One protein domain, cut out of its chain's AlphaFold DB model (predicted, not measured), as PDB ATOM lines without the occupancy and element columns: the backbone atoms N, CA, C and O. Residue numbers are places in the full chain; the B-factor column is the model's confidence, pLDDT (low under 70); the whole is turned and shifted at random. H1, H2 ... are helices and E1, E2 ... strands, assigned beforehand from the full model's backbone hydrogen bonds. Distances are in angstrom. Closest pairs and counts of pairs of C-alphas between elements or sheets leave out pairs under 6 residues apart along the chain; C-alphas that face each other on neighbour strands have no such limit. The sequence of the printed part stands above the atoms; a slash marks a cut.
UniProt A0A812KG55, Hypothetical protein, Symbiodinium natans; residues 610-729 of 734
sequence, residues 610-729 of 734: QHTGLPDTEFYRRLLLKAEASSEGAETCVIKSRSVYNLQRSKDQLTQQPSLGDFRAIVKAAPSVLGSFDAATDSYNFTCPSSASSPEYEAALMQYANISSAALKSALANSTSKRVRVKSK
ATOM      1  N   GLN A 610     153.998 254.688 277.512       47.03
ATOM      2  CA  GLN A 610     153.319 253.944 276.441       47.03
ATOM      3  C   GLN A 610     151.955 254.522 276.020       47.03
ATOM      4  O   GLN A 610     151.449 254.188 274.951       47.03
ATOM      5  N   HIS A 611     151.366 255.421 276.813       43.88
ATOM      6  CA  HIS A 611     150.116 256.103 276.456       43.88
ATOM      7  C   HIS A 611     150.324 257.432 275.711       43.88
ATOM      8  O   HIS A 611     149.343 258.032 275.276       43.88
ATOM      9  N   THR A 612     151.570 257.891 275.534       47.69
ATOM     10  CA  THR A 612     151.878 259.162 274.851       47.69
ATOM     11  C   THR A 612     152.288 258.988 273.386       47.69
ATOM     12  O   THR A 612     152.510 259.981 272.699       47.69
ATOM     13  N   GLY A 613     152.370 257.750 272.882       48.62
ATOM     14  CA  GLY A 613     152.755 257.468 271.493       48.62
ATOM     15  C   GLY A 613     154.241 257.694 271.186       48.62
ATOM     16  O   GLY A 613     154.628 257.634 270.021       48.62
ATOM     17  N   LEU A 614     155.075 257.937 272.203       47.28
ATOM     18  CA  LEU A 614     156.522 258.075 272.047       47.28
ATOM     19  C   LEU A 614     157.204 256.697 272.145       47.28
ATOM     20  O   LEU A 614     156.921 255.949 273.085       47.28
ATOM     21  N   PRO A 615     158.079 256.328 271.189       60.56
ATOM     22  CA  PRO A 615     158.783 255.052 271.218       60.56
ATOM     23  C   PRO A 615     159.795 255.023 272.369       60.56
ATOM     24  O   PRO A 615     160.623 255.922 272.510       60.56
ATOM     25  N   ASP A 616     159.740 253.972 273.183       73.94
ATOM     26  CA  ASP A 616     160.754 253.679 274.197       73.94
ATOM     27  C   ASP A 616     162.040 253.219 273.502       73.94
ATOM     28  O   ASP A 616     162.181 252.057 273.091       73.94
ATOM     29  N   THR A 617     162.949 254.172 273.301       82.75
ATOM     30  CA  THR A 617     164.126 253.983 272.454       82.75
ATOM     31  C   THR A 617     165.101 252.964 273.026       82.75
ATOM     32  O   THR A 617     165.695 252.187 272.278       82.75
ATOM     33  N   GLU A 618     165.217 252.888 274.350       81.25
ATOM     34  CA  GLU A 618     166.116 251.957 275.025       81.25
ATOM     35  C   GLU A 618     165.569 250.527 274.996       81.25
ATOM     36  O   GLU A 618     166.306 249.584 274.685       81.25
ATOM     37  N   PHE A 619     164.269 250.333 275.240       85.19
ATOM     38  CA  PHE A 619     163.677 249.001 275.127       85.19
ATOM     39  C   PHE A 619     163.773 248.459 273.696       85.19
ATOM     40  O   PHE A 619     164.172 247.307 273.491       85.19
ATOM     41  N   TYR A 620     163.476 249.290 272.694       90.00
ATOM     42  CA  TYR A 620     163.593 248.895 271.292       90.00
ATOM     43  C   TYR A 620     165.048 248.596 270.894       90.00
ATOM     44  O   TYR A 620     165.318 247.562 270.275       90.00
ATOM     45  N   ARG A 621     166.017 249.404 271.348       90.31
ATOM     46  CA  ARG A 621     167.454 249.128 271.179       90.31
ATOM     47  C   ARG A 621     167.847 247.768 271.744       90.31
ATOM     48  O   ARG A 621     168.495 246.974 271.059       90.31
ATOM     49  N   ARG A 622     167.443 247.461 272.979       87.75
ATOM     50  CA  ARG A 622     167.748 246.174 273.625       87.75
ATOM     51  C   ARG A 622     167.136 244.999 272.871       87.75
ATOM     52  O   ARG A 622     167.781 243.957 272.773       87.75
ATOM     53  N   LEU A 623     165.937 245.158 272.308       90.69
ATOM     54  CA  LEU A 623     165.326 244.148 271.443       90.69
ATOM     55  C   LEU A 623     166.161 243.908 270.180       90.69
ATOM     56  O   LEU A 623     166.476 242.752 269.883       90.69
ATOM     57  N   LEU A 624     166.576 244.972 269.481       92.62
ATOM     58  CA  LEU A 624     167.424 244.873 268.285       92.62
ATOM     59  C   LEU A 624     168.734 244.130 268.578       92.62
ATOM     60  O   LEU A 624     169.146 243.266 267.806       92.62
ATOM     61  N   LEU A 625     169.350 244.379 269.735       90.88
ATOM     62  CA  LEU A 625     170.588 243.713 270.160       90.88
ATOM     63  C   LEU A 625     170.426 242.212 270.470       90.88
ATOM     64  O   LEU A 625     171.425 241.498 270.587       90.88
ATOM     65  N   LYS A 626     169.192 241.711 270.618       90.75
ATOM     66  CA  LYS A 626     168.896 240.283 270.834       90.75
ATOM     67  C   LYS A 626     168.483 239.556 269.549       90.75
ATOM     68  O   LYS A 626     168.164 238.367 269.630       90.75
ATOM     69  N   ALA A 627     168.486 240.234 268.402       92.25
ATOM     70  CA  ALA A 627     168.085 239.646 267.132       92.25
ATOM     71  C   ALA A 627     168.947 238.435 266.741       92.25
ATOM     72  O   ALA A 627     170.136 238.347 267.054       92.25
ATOM     73  N   GLU A 628     168.330 237.479 266.049       91.31
ATOM     74  CA  GLU A 628     168.977 236.280 265.518       91.31
ATOM     75  C   GLU A 628     169.058 236.386 263.991       91.31
ATOM     76  O   GLU A 628     168.127 236.888 263.369       91.31
ATOM     77  N   ALA A 629     170.132 235.900 263.367       87.94
ATOM     78  CA  ALA A 629     170.178 235.806 261.907       87.94
ATOM     79  C   ALA A 629     169.062 234.871 261.398       87.94
ATOM     80  O   ALA A 629     168.870 233.777 261.942       87.94
ATOM     81  N   SER A 630     168.324 235.314 260.381       85.75
ATOM     82  CA  SER A 630     167.281 234.535 259.717       85.75
ATOM     83  C   SER A 630     167.890 233.404 258.893       85.75
ATOM     84  O   SER A 630     168.991 233.522 258.357       85.75
ATOM     85  N   SER A 631     167.148 232.308 258.739       77.19
ATOM     86  CA  SER A 631     167.477 231.251 257.777       77.19
ATOM     87  C   SER A 631     167.201 231.654 256.325       77.19
ATOM     88  O   SER A 631     167.693 230.991 255.419       77.19
ATOM     89  N   GLU A 632     166.423 232.718 256.099       71.38
ATOM     90  CA  GLU A 632     165.960 233.146 254.768       71.38
ATOM     91  C   GLU A 632     166.942 234.077 254.032       71.38
ATOM     92  O   GLU A 632     166.735 234.399 252.866       71.38
ATOM     93  N   GLY A 633     168.050 234.469 254.669       71.38
ATOM     94  CA  GLY A 633     169.101 235.268 254.041       71.38
ATOM     95  C   GLY A 633     170.132 235.758 255.052       71.38
ATOM     96  O   GLY A 633     169.793 236.056 256.195       71.38
ATOM     97  N   ALA A 634     171.399 235.872 254.633       67.31
ATOM     98  CA  ALA A 634     172.504 236.311 255.497       67.31
ATOM     99  C   ALA A 634     172.331 237.745 256.042       67.31
ATOM    100  O   ALA A 634     173.004 238.126 256.998       67.31
ATOM    101  N   GLU A 635     171.427 238.523 255.445       81.00
ATOM    102  CA  GLU A 635     171.192 239.926 255.777       81.00
ATOM    103  C   GLU A 635     169.907 240.162 256.575       81.00
ATOM    104  O   GLU A 635     169.702 241.271 257.046       81.00
ATOM    105  N   THR A 636     169.051 239.164 256.796       88.00
ATOM    106  CA  THR A 636     167.808 239.359 257.560       88.00
ATOM    107  C   THR A 636     168.009 238.953 259.018       88.00
ATOM    108  O   THR A 636     168.506 237.867 259.312       88.00
ATOM    109  N   CYS A 637     167.613 239.815 259.948       93.19
ATOM    110  CA  CYS A 637     167.619 239.585 261.389       93.19
ATOM    111  C   CYS A 637     166.185 239.458 261.911       93.19
ATOM    112  O   CYS A 637     165.292 240.185 261.487       93.19
ATOM    113  N   VAL A 638     165.973 238.544 262.856       93.69
ATOM    114  CA  VAL A 638     164.661 238.225 263.427       93.69
ATOM    115  C   VAL A 638     164.706 238.353 264.941       93.69
ATOM    116  O   VAL A 638     165.514 237.711 265.614       93.69
ATOM    117  N   ILE A 639     163.782 239.129 265.499       94.44
ATOM    118  CA  ILE A 639     163.519 239.191 266.936       94.44
ATOM    119  C   ILE A 639     162.258 238.385 267.201       94.44
ATOM    120  O   ILE A 639     161.151 238.803 266.873       94.44
ATOM    121  N   LYS A 640     162.413 237.214 267.810       92.56
ATOM    122  CA  LYS A 640     161.268 236.390 268.224       92.56
ATOM    123  C   LYS A 640     160.691 236.935 269.526       92.56
ATOM    124  O   LYS A 640     161.477 237.284 270.408       92.56
ATOM    125  N   SER A 641     159.372 236.893 269.699       87.31
ATOM    126  CA  SER A 641     158.673 237.244 270.951       87.31
ATOM    127  C   SER A 641     159.306 236.642 272.211       87.31
ATOM    128  O   SER A 641     159.410 237.298 273.245       87.31
ATOM    129  N   ARG A 642     159.848 235.418 272.119       84.31
ATOM    130  CA  ARG A 642     160.557 234.766 273.234       84.31
ATOM    131  C   ARG A 642     161.768 235.552 273.772       84.31
ATOM    132  O   ARG A 642     162.206 235.314 274.895       84.31
ATOM    133  N   SER A 643     162.327 236.463 272.977       82.12
ATOM    134  CA  SER A 643     163.482 237.295 273.341       82.12
ATOM    135  C   SER A 643     163.145 238.284 274.457       82.12
ATOM    136  O   SER A 643     164.034 238.645 275.226       82.12
ATOM    137  N   VAL A 644     161.862 238.631 274.613       81.25
ATOM    138  CA  VAL A 644     161.342 239.438 275.726       81.25
ATOM    139  C   VAL A 644     161.608 238.744 277.062       81.25
ATOM    140  O   VAL A 644     162.130 239.360 277.985       81.25
ATOM    141  N   TYR A 645     161.390 237.427 277.146       75.25
ATOM    142  CA  TYR A 645     161.701 236.648 278.353       75.25
ATOM    143  C   TYR A 645     163.212 236.511 278.605       75.25
ATOM    144  O   TYR A 645     163.649 236.298 279.733       75.25
ATOM    145  N   ASN A 646     164.046 236.662 277.574       69.44
ATOM    146  CA  ASN A 646     165.500 236.674 277.750       69.44
ATOM    147  C   ASN A 646     166.018 238.028 278.256       69.44
ATOM    148  O   ASN A 646     167.063 238.053 278.907       69.44
ATOM    149  N   LEU A 647     165.288 239.125 278.020       68.38
ATOM    150  CA  LEU A 647     165.525 240.398 278.712       68.38
ATOM    151  C   LEU A 647     165.179 240.286 280.207       68.38
ATOM    152  O   LEU A 647     165.829 240.925 281.024       68.38
ATOM    153  N   GLN A 648     164.248 239.396 280.580       59.72
ATOM    154  CA  GLN A 648     163.889 239.124 281.981       59.72
ATOM    155  C   GLN A 648     164.944 238.308 282.755       59.72
ATOM    156  O   GLN A 648     164.988 238.376 283.978       59.72
ATOM    157  N   ARG A 649     165.775 237.502 282.074       51.31
ATOM    158  CA  ARG A 649     166.758 236.596 282.718       51.31
ATOM    159  C   ARG A 649     168.190 237.131 282.759       51.31
ATOM    160  O   ARG A 649     169.056 236.523 283.385       51.31
ATOM    161  N   SER A 650     168.460 238.218 282.050       50.66
ATOM    162  CA  SER A 650     169.792 238.804 281.907       50.66
ATOM    163  C   SER A 650     170.110 239.756 283.064       50.66
ATOM    164  O   SER A 650     169.206 240.238 283.739       50.66
ATOM    165  N   LYS A 651     171.391 240.089 283.257       52.06
ATOM    166  CA  LYS A 651     171.904 241.103 284.206       52.06
ATOM    167  C   LYS A 651     171.410 242.539 283.911       52.06
ATOM    168  O   LYS A 651     172.021 243.494 284.372       52.06
ATOM    169  N   ASP A 652     170.333 242.690 283.146       56.78
ATOM    170  CA  ASP A 652     169.913 243.928 282.485       56.78
ATOM    171  C   ASP A 652     169.053 244.828 283.409       56.78
ATOM    172  O   ASP A 652     168.580 245.865 282.952       56.78
ATOM    173  N   GLN A 653     168.869 244.434 284.686       56.03
ATOM    174  CA  GLN A 653     168.253 245.193 285.798       56.03
ATOM    175  C   GLN A 653     167.025 246.044 285.415       56.03
ATOM    176  O   GLN A 653     166.905 247.191 285.828       56.03
ATOM    177  N   LEU A 654     166.085 245.497 284.638       59.69
ATOM    178  CA  LEU A 654     164.830 246.205 284.376       59.69
ATOM    179  C   LEU A 654     164.011 246.298 285.675       59.69
ATOM    180  O   LEU A 654     163.753 245.284 286.324       59.69
ATOM    181  N   THR A 655     163.592 247.512 286.038       53.78
ATOM    182  CA  THR A 655     162.782 247.820 287.233       53.78
ATOM    183  C   THR A 655     161.389 247.190 287.193       53.78
ATOM    184  O   THR A 655     160.778 246.968 288.237       53.78
ATOM    185  N   GLN A 656     160.887 246.863 286.002       63.00
ATOM    186  CA  GLN A 656     159.626 246.160 285.788       63.00
ATOM    187  C   GLN A 656     159.784 245.108 284.672       63.00
ATOM    188  O   GLN A 656     160.676 245.196 283.827       63.00
ATOM    189  N   GLN A 657     158.923 244.087 284.664       73.56
ATOM    190  CA  GLN A 657     159.001 242.993 283.691       73.56
ATOM    191  C   GLN A 657     158.257 243.346 282.392       73.56
ATOM    192  O   GLN A 657     157.047 243.563 282.451       73.56
ATOM    193  N   PRO A 658     158.923 243.337 281.221       79.38
ATOM    194  CA  PRO A 658     158.243 243.555 279.952       79.38
ATOM    195  C   PRO A 658     157.342 242.361 279.618       79.38
ATOM    196  O   PRO A 658     157.740 241.194 279.744       79.38
ATOM    197  N   SER A 659     156.123 242.665 279.184       85.69
ATOM    198  CA  SER A 659     155.120 241.718 278.714       85.69
ATOM    199  C   SER A 659     155.217 241.502 277.200       85.69
ATOM    200  O   SER A 659     155.845 242.259 276.456       85.69
ATOM    201  N   LEU A 660     154.534 240.469 276.707       85.81
ATOM    202  CA  LEU A 660     154.388 240.251 275.268       85.81
ATOM    203  C   LEU A 660     153.613 241.393 274.579       85.81
ATOM    204  O   LEU A 660     153.836 241.670 273.400       85.81
ATOM    205  N   GLY A 661     152.719 242.063 275.315       87.00
ATOM    206  CA  GLY A 661     151.992 243.238 274.833       87.00
ATOM    207  C   GLY A 661     152.930 244.404 274.528       87.00
ATOM    208  O   GLY A 661     152.814 245.002 273.460       87.00
ATOM    209  N   ASP A 662     153.911 244.642 275.401       84.88
ATOM    210  CA  ASP A 662     154.902 245.719 275.256       84.88
ATOM    211  C   ASP A 662     155.767 245.524 274.012       84.88
ATOM    212  O   ASP A 662     155.958 246.445 273.221       84.88
ATOM    213  N   PHE A 663     156.221 244.288 273.786       90.19
ATOM    214  CA  PHE A 663     156.944 243.925 272.570       90.19
ATOM    215  C   PHE A 663     156.133 244.239 271.319       90.19
ATOM    216  O   PHE A 663     156.624 244.956 270.452       90.19
ATOM    217  N   ARG A 664     154.885 243.760 271.244       90.94
ATOM    218  CA  ARG A 664     154.008 243.977 270.084       90.94
ATOM    219  C   ARG A 664     153.721 245.452 269.844       90.94
ATOM    220  O   ARG A 664     153.692 245.867 268.691       90.94
ATOM    221  N   ALA A 665     153.486 246.228 270.901       86.62
ATOM    222  CA  ALA A 665     153.230 247.659 270.787       86.62
ATOM    223  C   ALA A 665     154.441 248.384 270.186       86.62
ATOM    224  O   ALA A 665     154.302 249.128 269.217       86.62
ATOM    225  N   ILE A 666     155.635 248.092 270.701       88.44
ATOM    226  CA  ILE A 666     156.863 248.787 270.314       88.44
ATOM    227  C   ILE A 666     157.309 248.404 268.899       88.44
ATOM    228  O   ILE A 666     157.612 249.284 268.097       88.44
ATOM    229  N   VAL A 667     157.276 247.121 268.531       91.25
ATOM    230  CA  VAL A 667     157.671 246.696 267.174       91.25
ATOM    231  C   VAL A 667     156.661 247.096 266.094       91.25
ATOM    232  O   VAL A 667     157.048 247.255 264.941       91.25
ATOM    233  N   LYS A 668     155.380 247.292 266.446       90.25
ATOM    234  CA  LYS A 668     154.371 247.857 265.531       90.25
ATOM    235  C   LYS A 668     154.510 249.366 265.352       90.25
ATOM    236  O   LYS A 668     154.103 249.880 264.317       90.25
ATOM    237  N   ALA A 669     155.038 250.063 266.357       87.69
ATOM    238  CA  ALA A 669     155.303 251.497 266.292       87.69
ATOM    239  C   ALA A 669     156.594 251.829 265.522       87.69
ATOM    240  O   ALA A 669     156.784 252.976 265.120       87.69
ATOM    241  N   ALA A 670     157.478 250.847 265.323       89.19
ATOM    242  CA  ALA A 670     158.711 251.024 264.571       89.19
ATOM    243  C   ALA A 670     158.429 251.330 263.082       89.19
ATOM    244  O   ALA A 670     157.572 250.676 262.478       89.19
ATOM    245  N   PRO A 671     159.156 252.277 262.460       91.50
ATOM    246  CA  PRO A 671     159.023 252.581 261.041       91.50
ATOM    247  C   PRO A 671     159.267 251.352 260.164       91.50
ATOM    248  O   PRO A 671     160.180 250.566 260.422       91.50
ATOM    249  N   SER A 672     158.514 251.230 259.069       93.00
ATOM    250  CA  SER A 672     158.666 250.127 258.109       93.00
ATOM    251  C   SER A 672     160.050 250.079 257.455       93.00
ATOM    252  O   SER A 672     160.484 249.006 257.044       93.00
ATOM    253  N   VAL A 673     160.762 251.214 257.399       93.44
ATOM    254  CA  VAL A 673     162.159 251.278 256.939       93.44
ATOM    255  C   VAL A 673     163.101 250.489 257.853       93.44
ATOM    256  O   VAL A 673     164.082 249.933 257.365       93.44
ATOM    257  N   LEU A 674     162.797 250.385 259.154       92.69
ATOM    258  CA  LEU A 674     163.583 249.572 260.080       92.69
ATOM    259  C   LEU A 674     163.247 248.094 259.958       92.69
ATOM    260  O   LEU A 674     164.146 247.283 260.106       92.69
ATOM    261  N   GLY A 675     162.002 247.726 259.666       94.06
ATOM    262  CA  GLY A 675     161.587 246.329 259.580       94.06
ATOM    263  C   GLY A 675     160.077 246.153 259.663       94.06
ATOM    264  O   GLY A 675     159.321 247.120 259.750       94.06
ATOM    265  N   SER A 676     159.627 244.903 259.657       94.88
ATOM    266  CA  SER A 676     158.213 244.540 259.690       94.88
ATOM    267  C   SER A 676     157.909 243.519 260.783       94.88
ATOM    268  O   SER A 676     158.666 242.582 261.043       94.88
ATOM    269  N   PHE A 677     156.770 243.708 261.446       95.50
ATOM    270  CA  PHE A 677     156.246 242.763 262.424       95.50
ATOM    271  C   PHE A 677     155.355 241.722 261.737       95.50
ATOM    272  O   PHE A 677     154.359 242.076 261.106       95.50
ATOM    273  N   ASP A 678     155.684 240.444 261.905       94.88
ATOM    274  CA  ASP A 678     154.863 239.314 261.483       94.88
ATOM    275  C   ASP A 678     154.027 238.798 262.662       94.88
ATOM    276  O   ASP A 678     154.531 238.184 263.607       94.88
ATOM    277  N   ALA A 679     152.716 239.031 262.588       91.19
ATOM    278  CA  ALA A 679     151.764 238.612 263.610       91.19
ATOM    279  C   ALA A 679     151.557 237.088 263.668       91.19
ATOM    280  O   ALA A 679     151.150 236.589 264.717       91.19
ATOM    281  N   ALA A 680     151.822 236.350 262.582       91.62
ATOM    282  CA  ALA A 680     151.638 234.899 262.545       91.62
ATOM    283  C   ALA A 680     152.728 234.173 263.344       91.62
ATOM    284  O   ALA A 680     152.451 233.194 264.036       91.62
ATOM    285  N   THR A 681     153.961 234.680 263.279       90.44
ATOM    286  CA  THR A 681     155.113 234.127 264.008       90.44
ATOM    287  C   THR A 681     155.478 234.912 265.271       90.44
ATOM    288  O   THR A 681     156.376 234.499 266.009       90.44
ATOM    289  N   ASP A 682     154.775 236.019 265.535       92.56
ATOM    290  CA  ASP A 682     155.027 236.959 266.636       92.56
ATOM    291  C   ASP A 682     156.503 237.396 266.659       92.56
ATOM    292  O   ASP A 682     157.207 237.309 267.674       92.56
ATOM    293  N   SER A 683     156.996 237.791 265.484       94.62
ATOM    294  CA  SER A 683     158.397 238.129 265.251       94.62
ATOM    295  C   SER A 683     158.550 239.470 264.542       94.62
ATOM    296  O   SER A 683     157.682 239.895 263.785       94.62
ATOM    297  N   TYR A 684     159.650 240.167 264.817       96.19
ATOM    298  CA  TYR A 684     160.021 241.390 264.110       96.19
ATOM    299  C   TYR A 684     161.228 241.118 263.221       96.19
ATOM    300  O   TYR A 684     162.284 240.718 263.719       96.19
ATOM    301  N   ASN A 685     161.055 241.315 261.919       93.94
ATOM    302  CA  ASN A 685     162.055 241.050 260.897       93.94
ATOM    303  C   ASN A 685     162.633 242.375 260.406       93.94
ATOM    304  O   ASN A 685     161.888 243.249 259.972       93.94
ATOM    305  N   PHE A 686     163.953 242.520 260.446       93.69
ATOM    306  CA  PHE A 686     164.643 243.692 259.915       93.69
ATOM    307  C   PHE A 686     165.875 243.304 259.113       93.69
ATOM    308  O   PHE A 686     166.485 242.262 259.349       93.69
ATOM    309  N   THR A 687     166.272 244.155 258.175       87.94
ATOM    310  CA  THR A 687     167.519 243.966 257.434       87.94
ATOM    311  C   THR A 687     168.689 244.453 258.284       87.94
ATOM    312  O   THR A 687     168.668 245.565 258.811       87.94
ATOM    313  N   CYS A 688     169.706 243.610 258.444       83.31
ATOM    314  CA  CYS A 688     170.944 243.939 259.128       83.31
ATOM    315  C   CYS A 688     171.638 245.086 258.383       83.31
ATOM    316  O   CYS A 688     171.794 245.003 257.162       83.31
ATOM    317  N   PRO A 689     172.083 246.140 259.080       78.69
ATOM    318  CA  PRO A 689     172.691 247.282 258.419       78.69
ATOM    319  C   PRO A 689     173.921 246.897 257.580       78.69
ATOM    320  O   PRO A 689     174.907 246.329 258.074       78.69
ATOM    321  N   SER A 690     173.884 247.229 256.286       74.88
ATOM    322  CA  SER A 690     175.034 247.114 255.385       74.88
ATOM    323  C   SER A 690     175.951 248.339 255.539       74.88
ATOM    324  O   SER A 690     175.602 249.321 256.196       74.88
ATOM    325  N   SER A 691     177.148 248.310 254.943       62.28
ATOM    326  CA  SER A 691     178.060 249.472 254.942       62.28
ATOM    327  C   SER A 691     177.510 250.695 254.191       62.28
ATOM    328  O   SER A 691     178.128 251.750 254.248       62.28
ATOM    329  N   ALA A 692     176.372 250.560 253.505       74.62
ATOM    330  CA  ALA A 692     175.683 251.620 252.777       74.62
ATOM    331  C   ALA A 692     174.199 251.687 253.193       74.62
ATOM    332  O   ALA A 692     173.304 251.623 252.351       74.62
ATOM    333  N   SER A 693     173.934 251.756 254.502       83.94
ATOM    334  CA  SER A 693     172.574 251.979 255.018       83.94
ATOM    335  C   SER A 693     172.043 253.325 254.505       83.94
ATOM    336  O   SER A 693     172.800 254.296 254.433       83.94
ATOM    337  N   SER A 694     170.771 253.390 254.100       89.25
ATOM    338  CA  SER A 694     170.200 254.643 253.593       89.25
ATOM    339  C   SER A 694     170.170 255.709 254.702       89.25
ATOM    340  O   SER A 694     170.020 255.360 255.876       89.25
ATOM    341  N   PRO A 695     170.261 257.012 254.368       88.94
ATOM    342  CA  PRO A 695     170.123 258.082 255.360       88.94
ATOM    343  C   PRO A 695     168.808 257.999 256.148       88.94
ATOM    344  O   PRO A 695     168.769 258.324 257.329       88.94
ATOM    345  N   GLU A 696     167.744 257.515 255.501       91.19
ATOM    346  CA  GLU A 696     166.432 257.290 256.113       91.19
ATOM    347  C   GLU A 696     166.463 256.164 257.158       91.19
ATOM    348  O   GLU A 696     165.902 256.314 258.240       91.19
ATOM    349  N   TYR A 697     167.174 255.065 256.875       92.62
ATOM    350  CA  TYR A 697     167.375 253.979 257.834       92.62
ATOM    351  C   TYR A 697     168.193 254.448 259.042       92.62
ATOM    352  O   TYR A 697     167.827 254.165 260.180       92.62
ATOM    353  N   GLU A 698     169.273 255.199 258.807       90.62
ATOM    354  CA  GLU A 698     170.119 255.736 259.881       90.62
ATOM    355  C   GLU A 698     169.337 256.701 260.783       90.62
ATOM    356  O   GLU A 698     169.391 256.590 262.007       90.62
ATOM    357  N   ALA A 699     168.561 257.609 260.181       89.50
ATOM    358  CA  ALA A 699     167.722 258.554 260.908       89.50
ATOM    359  C   ALA A 699     166.657 257.835 261.746       89.50
ATOM    360  O   ALA A 699     166.494 258.142 262.927       89.50
ATOM    361  N   ALA A 700     165.981 256.834 261.171       90.94
ATOM    362  CA  ALA A 700     164.993 256.039 261.890       90.94
ATOM    363  C   ALA A 700     165.628 255.243 263.043       90.94
ATOM    364  O   ALA A 700     165.057 255.181 264.130       90.94
ATOM    365  N   LEU A 701     166.821 254.673 262.851       90.81
ATOM    366  CA  LEU A 701     167.502 253.889 263.881       90.81
ATOM    367  C   LEU A 701     167.980 254.776 265.040       90.81
ATOM    368  O   LEU A 701     167.817 254.415 266.207       90.81
ATOM    369  N   MET A 702     168.487 255.971 264.736       88.12
ATOM    370  CA  MET A 702     168.832 256.964 265.752       88.12
ATOM    371  C   MET A 702     167.595 257.454 266.508       88.12
ATOM    372  O   MET A 702     167.620 257.518 267.734       88.12
ATOM    373  N   GLN A 703     166.494 257.732 265.808       87.50
ATOM    374  CA  GLN A 703     165.257 258.208 266.430       87.50
ATOM    375  C   GLN A 703     164.595 257.147 267.320       87.50
ATOM    376  O   GLN A 703     164.128 257.476 268.406       87.50
ATOM    377  N   TYR A 704     164.534 255.889 266.874       88.25
ATOM    378  CA  TYR A 704     163.761 254.838 267.549       88.25
ATOM    379  C   TYR A 704     164.593 253.931 268.449       88.25
ATOM    380  O   TYR A 704     164.017 253.267 269.301       88.25
ATOM    381  N   ALA A 705     165.914 253.870 268.281       89.25
ATOM    382  CA  ALA A 705     166.793 252.994 269.060       89.25
ATOM    383  C   ALA A 705     168.039 253.702 269.618       89.25
ATOM    384  O   ALA A 705     168.839 253.057 270.294       89.25
ATOM    385  N   ASN A 706     168.244 254.991 269.321       89.88
ATOM    386  CA  ASN A 706     169.423 255.760 269.733       89.88
ATOM    387  C   ASN A 706     170.750 254.996 269.520       89.88
ATOM    388  O   ASN A 706     171.621 254.925 270.393       89.88
ATOM    389  N   ILE A 707     170.869 254.330 268.370       90.31
ATOM    390  CA  ILE A 707     172.037 253.538 267.986       90.31
ATOM    391  C   ILE A 707     172.312 253.734 266.496       90.31
ATOM    392  O   ILE A 707     171.387 253.755 265.692       90.31
ATOM    393  N   SER A 708     173.587 253.852 266.125       90.88
ATOM    394  CA  SER A 708     173.986 253.915 264.718       90.88
ATOM    395  C   SER A 708     173.978 252.533 264.065       90.88
ATOM    396  O   SER A 708     174.164 251.506 264.733       90.88
ATOM    397  N   SER A 709     173.836 252.490 262.739       89.81
ATOM    398  CA  SER A 709     173.887 251.238 261.966       89.81
ATOM    399  C   SER A 709     175.198 250.477 262.192       89.81
ATOM    400  O   SER A 709     175.201 249.258 262.381       89.81
ATOM    401  N   ALA A 710     176.318 251.202 262.264       85.56
ATOM    402  CA  ALA A 710     177.643 250.650 262.533       85.56
ATOM    403  C   ALA A 710     177.736 250.005 263.928       85.56
ATOM    404  O   ALA A 710     178.286 248.906 264.071       85.56
ATOM    405  N   ALA A 711     177.176 250.654 264.955       86.44
ATOM    406  CA  ALA A 711     177.168 250.131 266.318       86.44
ATOM    407  C   ALA A 711     176.274 248.889 266.441       86.44
ATOM    408  O   ALA A 711     176.697 247.887 267.028       86.44
ATOM    409  N   LEU A 712     175.082 248.914 265.833       91.06
ATOM    410  CA  LEU A 712     174.182 247.762 265.802       91.06
ATOM    411  C   LEU A 712     174.837 246.565 265.095       91.06
ATOM    412  O   LEU A 712     174.856 245.460 265.639       91.06
ATOM    413  N   LYS A 713     175.464 246.789 263.934       88.50
ATOM    414  CA  LYS A 713     176.194 245.755 263.187       88.50
ATOM    415  C   LYS A 713     177.317 245.127 264.013       88.50
ATOM    416  O   LYS A 713     177.428 243.902 264.077       88.50
ATOM    417  N   SER A 714     178.136 245.958 264.661       86.81
ATOM    418  CA  SER A 714     179.228 245.501 265.528       86.81
ATOM    419  C   SER A 714     178.705 244.637 266.680       86.81
ATOM    420  O   SER A 714     179.227 243.551 266.954       86.81
ATOM    421  N   ALA A 715     177.615 245.062 267.322       88.00
ATOM    422  CA  ALA A 715     177.014 244.321 268.423       88.00
ATOM    423  C   ALA A 715     176.437 242.965 267.978       88.00
ATOM    424  O   ALA A 715     176.683 241.945 268.632       88.00
ATOM    425  N   LEU A 716     175.744 242.928 266.837       88.88
ATOM    426  CA  LEU A 716     175.199 241.693 266.273       88.88
ATOM    427  C   LEU A 716     176.315 240.715 265.870       88.88
ATOM    428  O   LEU A 716     176.247 239.541 266.239       88.88
ATOM    429  N   ALA A 717     177.394 241.184 265.235       85.75
ATOM    430  CA  ALA A 717     178.546 240.348 264.874       85.75
ATOM    431  C   ALA A 717     179.242 239.723 266.102       85.75
ATOM    432  O   ALA A 717     179.601 238.535 266.108       85.75
ATOM    433  N   ASN A 718     179.372 240.497 267.183       84.19
ATOM    434  CA  ASN A 718     179.916 240.021 268.454       84.19
ATOM    435  C   ASN A 718     179.017 238.961 269.110       84.19
ATOM    436  O   ASN A 718     179.515 238.001 269.711       84.19
ATOM    437  N   SER A 719     177.695 239.100 268.979       82.12
ATOM    438  CA  SER A 719     176.728 238.137 269.516       82.12
ATOM    439  C   SER A 719     176.805 236.780 268.800       82.12
ATOM    440  O   SER A 719     176.826 235.732 269.457       82.12
ATOM    441  N   THR A 720     176.966 236.791 267.472       77.44
ATOM    442  CA  THR A 720     177.119 235.587 266.645       77.44
ATOM    443  C   THR A 720     178.417 234.854 266.981       77.44
ATOM    444  O   THR A 720     178.405 233.645 267.220       77.44
ATOM    445  N   SER A 721     179.525 235.591 267.126       73.69
ATOM    446  CA  SER A 721     180.840 235.033 267.481       73.69
ATOM    447  C   SER A 721     180.838 234.339 268.851       73.69
ATOM    448  O   SER A 721     181.404 233.253 269.008       73.69
ATOM    449  N   LYS A 722     180.140 234.909 269.848       73.25
ATOM    450  CA  LYS A 722     179.977 234.280 271.173       73.25
ATOM    451  C   LYS A 722     179.182 232.973 271.106       73.25
ATOM    452  O   LYS A 722     179.552 232.014 271.781       73.25
ATOM    453  N   ARG A 723     178.127 232.896 270.286       67.94
ATOM    454  CA  ARG A 723     177.308 231.676 270.146       67.94
ATOM    455  C   ARG A 723     178.066 230.530 269.466       67.94
ATOM    456  O   ARG A 723     177.910 229.385 269.890       67.94
ATOM    457  N   VAL A 724     178.917 230.821 268.478       67.25
ATOM    458  CA  VAL A 724     179.773 229.807 267.827       67.25
ATOM    459  C   VAL A 724     180.770 229.209 268.828       67.25
ATOM    460  O   VAL A 724     180.905 227.990 268.904       67.25
ATOM    461  N   ARG A 725     181.379 230.044 269.682       61.78
ATOM    462  CA  ARG A 725     182.353 229.610 270.705       61.78
ATOM    463  C   ARG A 725     181.753 228.719 271.800       61.78
ATOM    464  O   ARG A 725     182.449 227.873 272.350       61.78
ATOM    465  N   VAL A 726     180.467 228.892 272.121       64.12
ATOM    466  CA  VAL A 726     179.755 228.052 273.105       64.12
ATOM    467  C   VAL A 726     179.391 226.681 272.522       64.12
ATOM    468  O   VAL A 726     179.385 225.696 273.257       64.12
ATOM    469  N   LYS A 727     179.143 226.588 271.209       57.53
ATOM    470  CA  LYS A 727     178.860 225.312 270.528       57.53
ATOM    471  C   LYS A 727     180.111 224.487 270.200       57.53
ATOM    472  O   LYS A 727     179.977 223.291 269.976       57.53
ATOM    473  N   SER A 728     181.306 225.080 270.200       51.09
ATOM    474  CA  SER A 728     182.566 224.397 269.865       51.09
ATOM    475  C   SER A 728     183.339 223.842 271.072       51.09
ATOM    476  O   SER A 728     184.544 223.621 270.959       51.09
ATOM    477  N   LYS A 729     182.705 223.629 272.236       44.25
ATOM    478  CA  LYS A 729     183.350 222.860 273.317       44.25
ATOM    479  C   LYS A 729     183.558 221.419 272.816       44.25
ATOM    480  O   LYS A 729     182.560 220.783 272.478       44.25
TER     481      LYS A 729
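This is residues 610 to 729 of the 734 residues of the protein "Hypothetical protein" of Symbiodinium natans (UniProt A0A812KG55). A small wall of three antiparallel strands, E1, E3 and E2, has H3 slantwise over one face, while H1, near the middle of the domain, grazes the sheet with its last two residues. H4 meets H1 at a large angle, H2 follows E1 off the sheet, and the long last helix H5 runs out as an arm, with residues 721 to 729 sticking out. The printed part has 120 residues with five named helices and three named strands, in the order H1 E1 H2 H3 E2 E3 H4 H5, and its class is mostly helix. It is compact, with a radius of gyration of the C-alphas of 14.1 A, and spans 46 by 35 by 28 A.

H1 is residues 617 to 624 and begins at C-alpha 617, at (164.126, 253.983, 272.454). E1 is residues 636 to 640, 12.9 A long, and H2 is residues 643 to 649. H3 is residues 660 to 669, 14.4 A long. E2 is residues 676 to 678, and E3 is residues 683 to 687, 13.4 A long. H4 is residues 695 to 705, 15.0 A long. H5 is residues 709 to 727, 27.8 A long, and ends at C-alpha 727, at (178.860, 225.312, 270.528).

The sheet runs E1 E3 E2, with E1 and E2 as edge strands. E1 and E3 are antiparallel at 159 degrees, with N 637 and O 686 within hydrogen-bond range at 2.8 A. E2 and E3 form a hairpin, antiparallel at 149 degrees, with N 676 and O 685 at 2.8 A. Residues 628 to 629 pair antiparallel with residues 637 to 638 of E1. E1, H2 H3 and E2 form a split strand-helix-strand unit, two strands running the same way with E3 between them, and its crossover is right-handed. H3 is on the sheet, making two layers, helix over sheet, at a height over the sheet of 9.8 A; on the local plane it runs slantwise to E3 at 35 degrees. The closest C-alphas of H3 and E2 are those of Lys 668 and Phe 677, 6.3 A apart. H1 only grazes the sheet, with residues 623 to 624. H1 and H4 touch, the closest C-alphas being those of Thr 617 and Ala 705, 4.4 A apart; at 73 degrees they are only just about perpendicular. H2 is close to H3 but not clearly touching, the closest C-alphas being those of Val 644 and Leu 660, 7.0 A apart. H5 is close to H4 but not clearly touching, the closest C-alphas being those of Glu 698 and Ser 709, 6.2 A apart. H5 is apart from H2 and H3. In H1, H2, H3, H4 and H5 every O i to N i+4 pair is within hydrogen-bond range.

The two C-alphas farthest apart are those of Thr 612 and Lys 729, at 48.1 A. The printed part has no cut. The link from H1 to E1, 11 residues, is long. Mean pLDDT of the printed part is 80.7; residues 610 to 615, 634, 646 to 656, 691 and 723 to 729 are under 70.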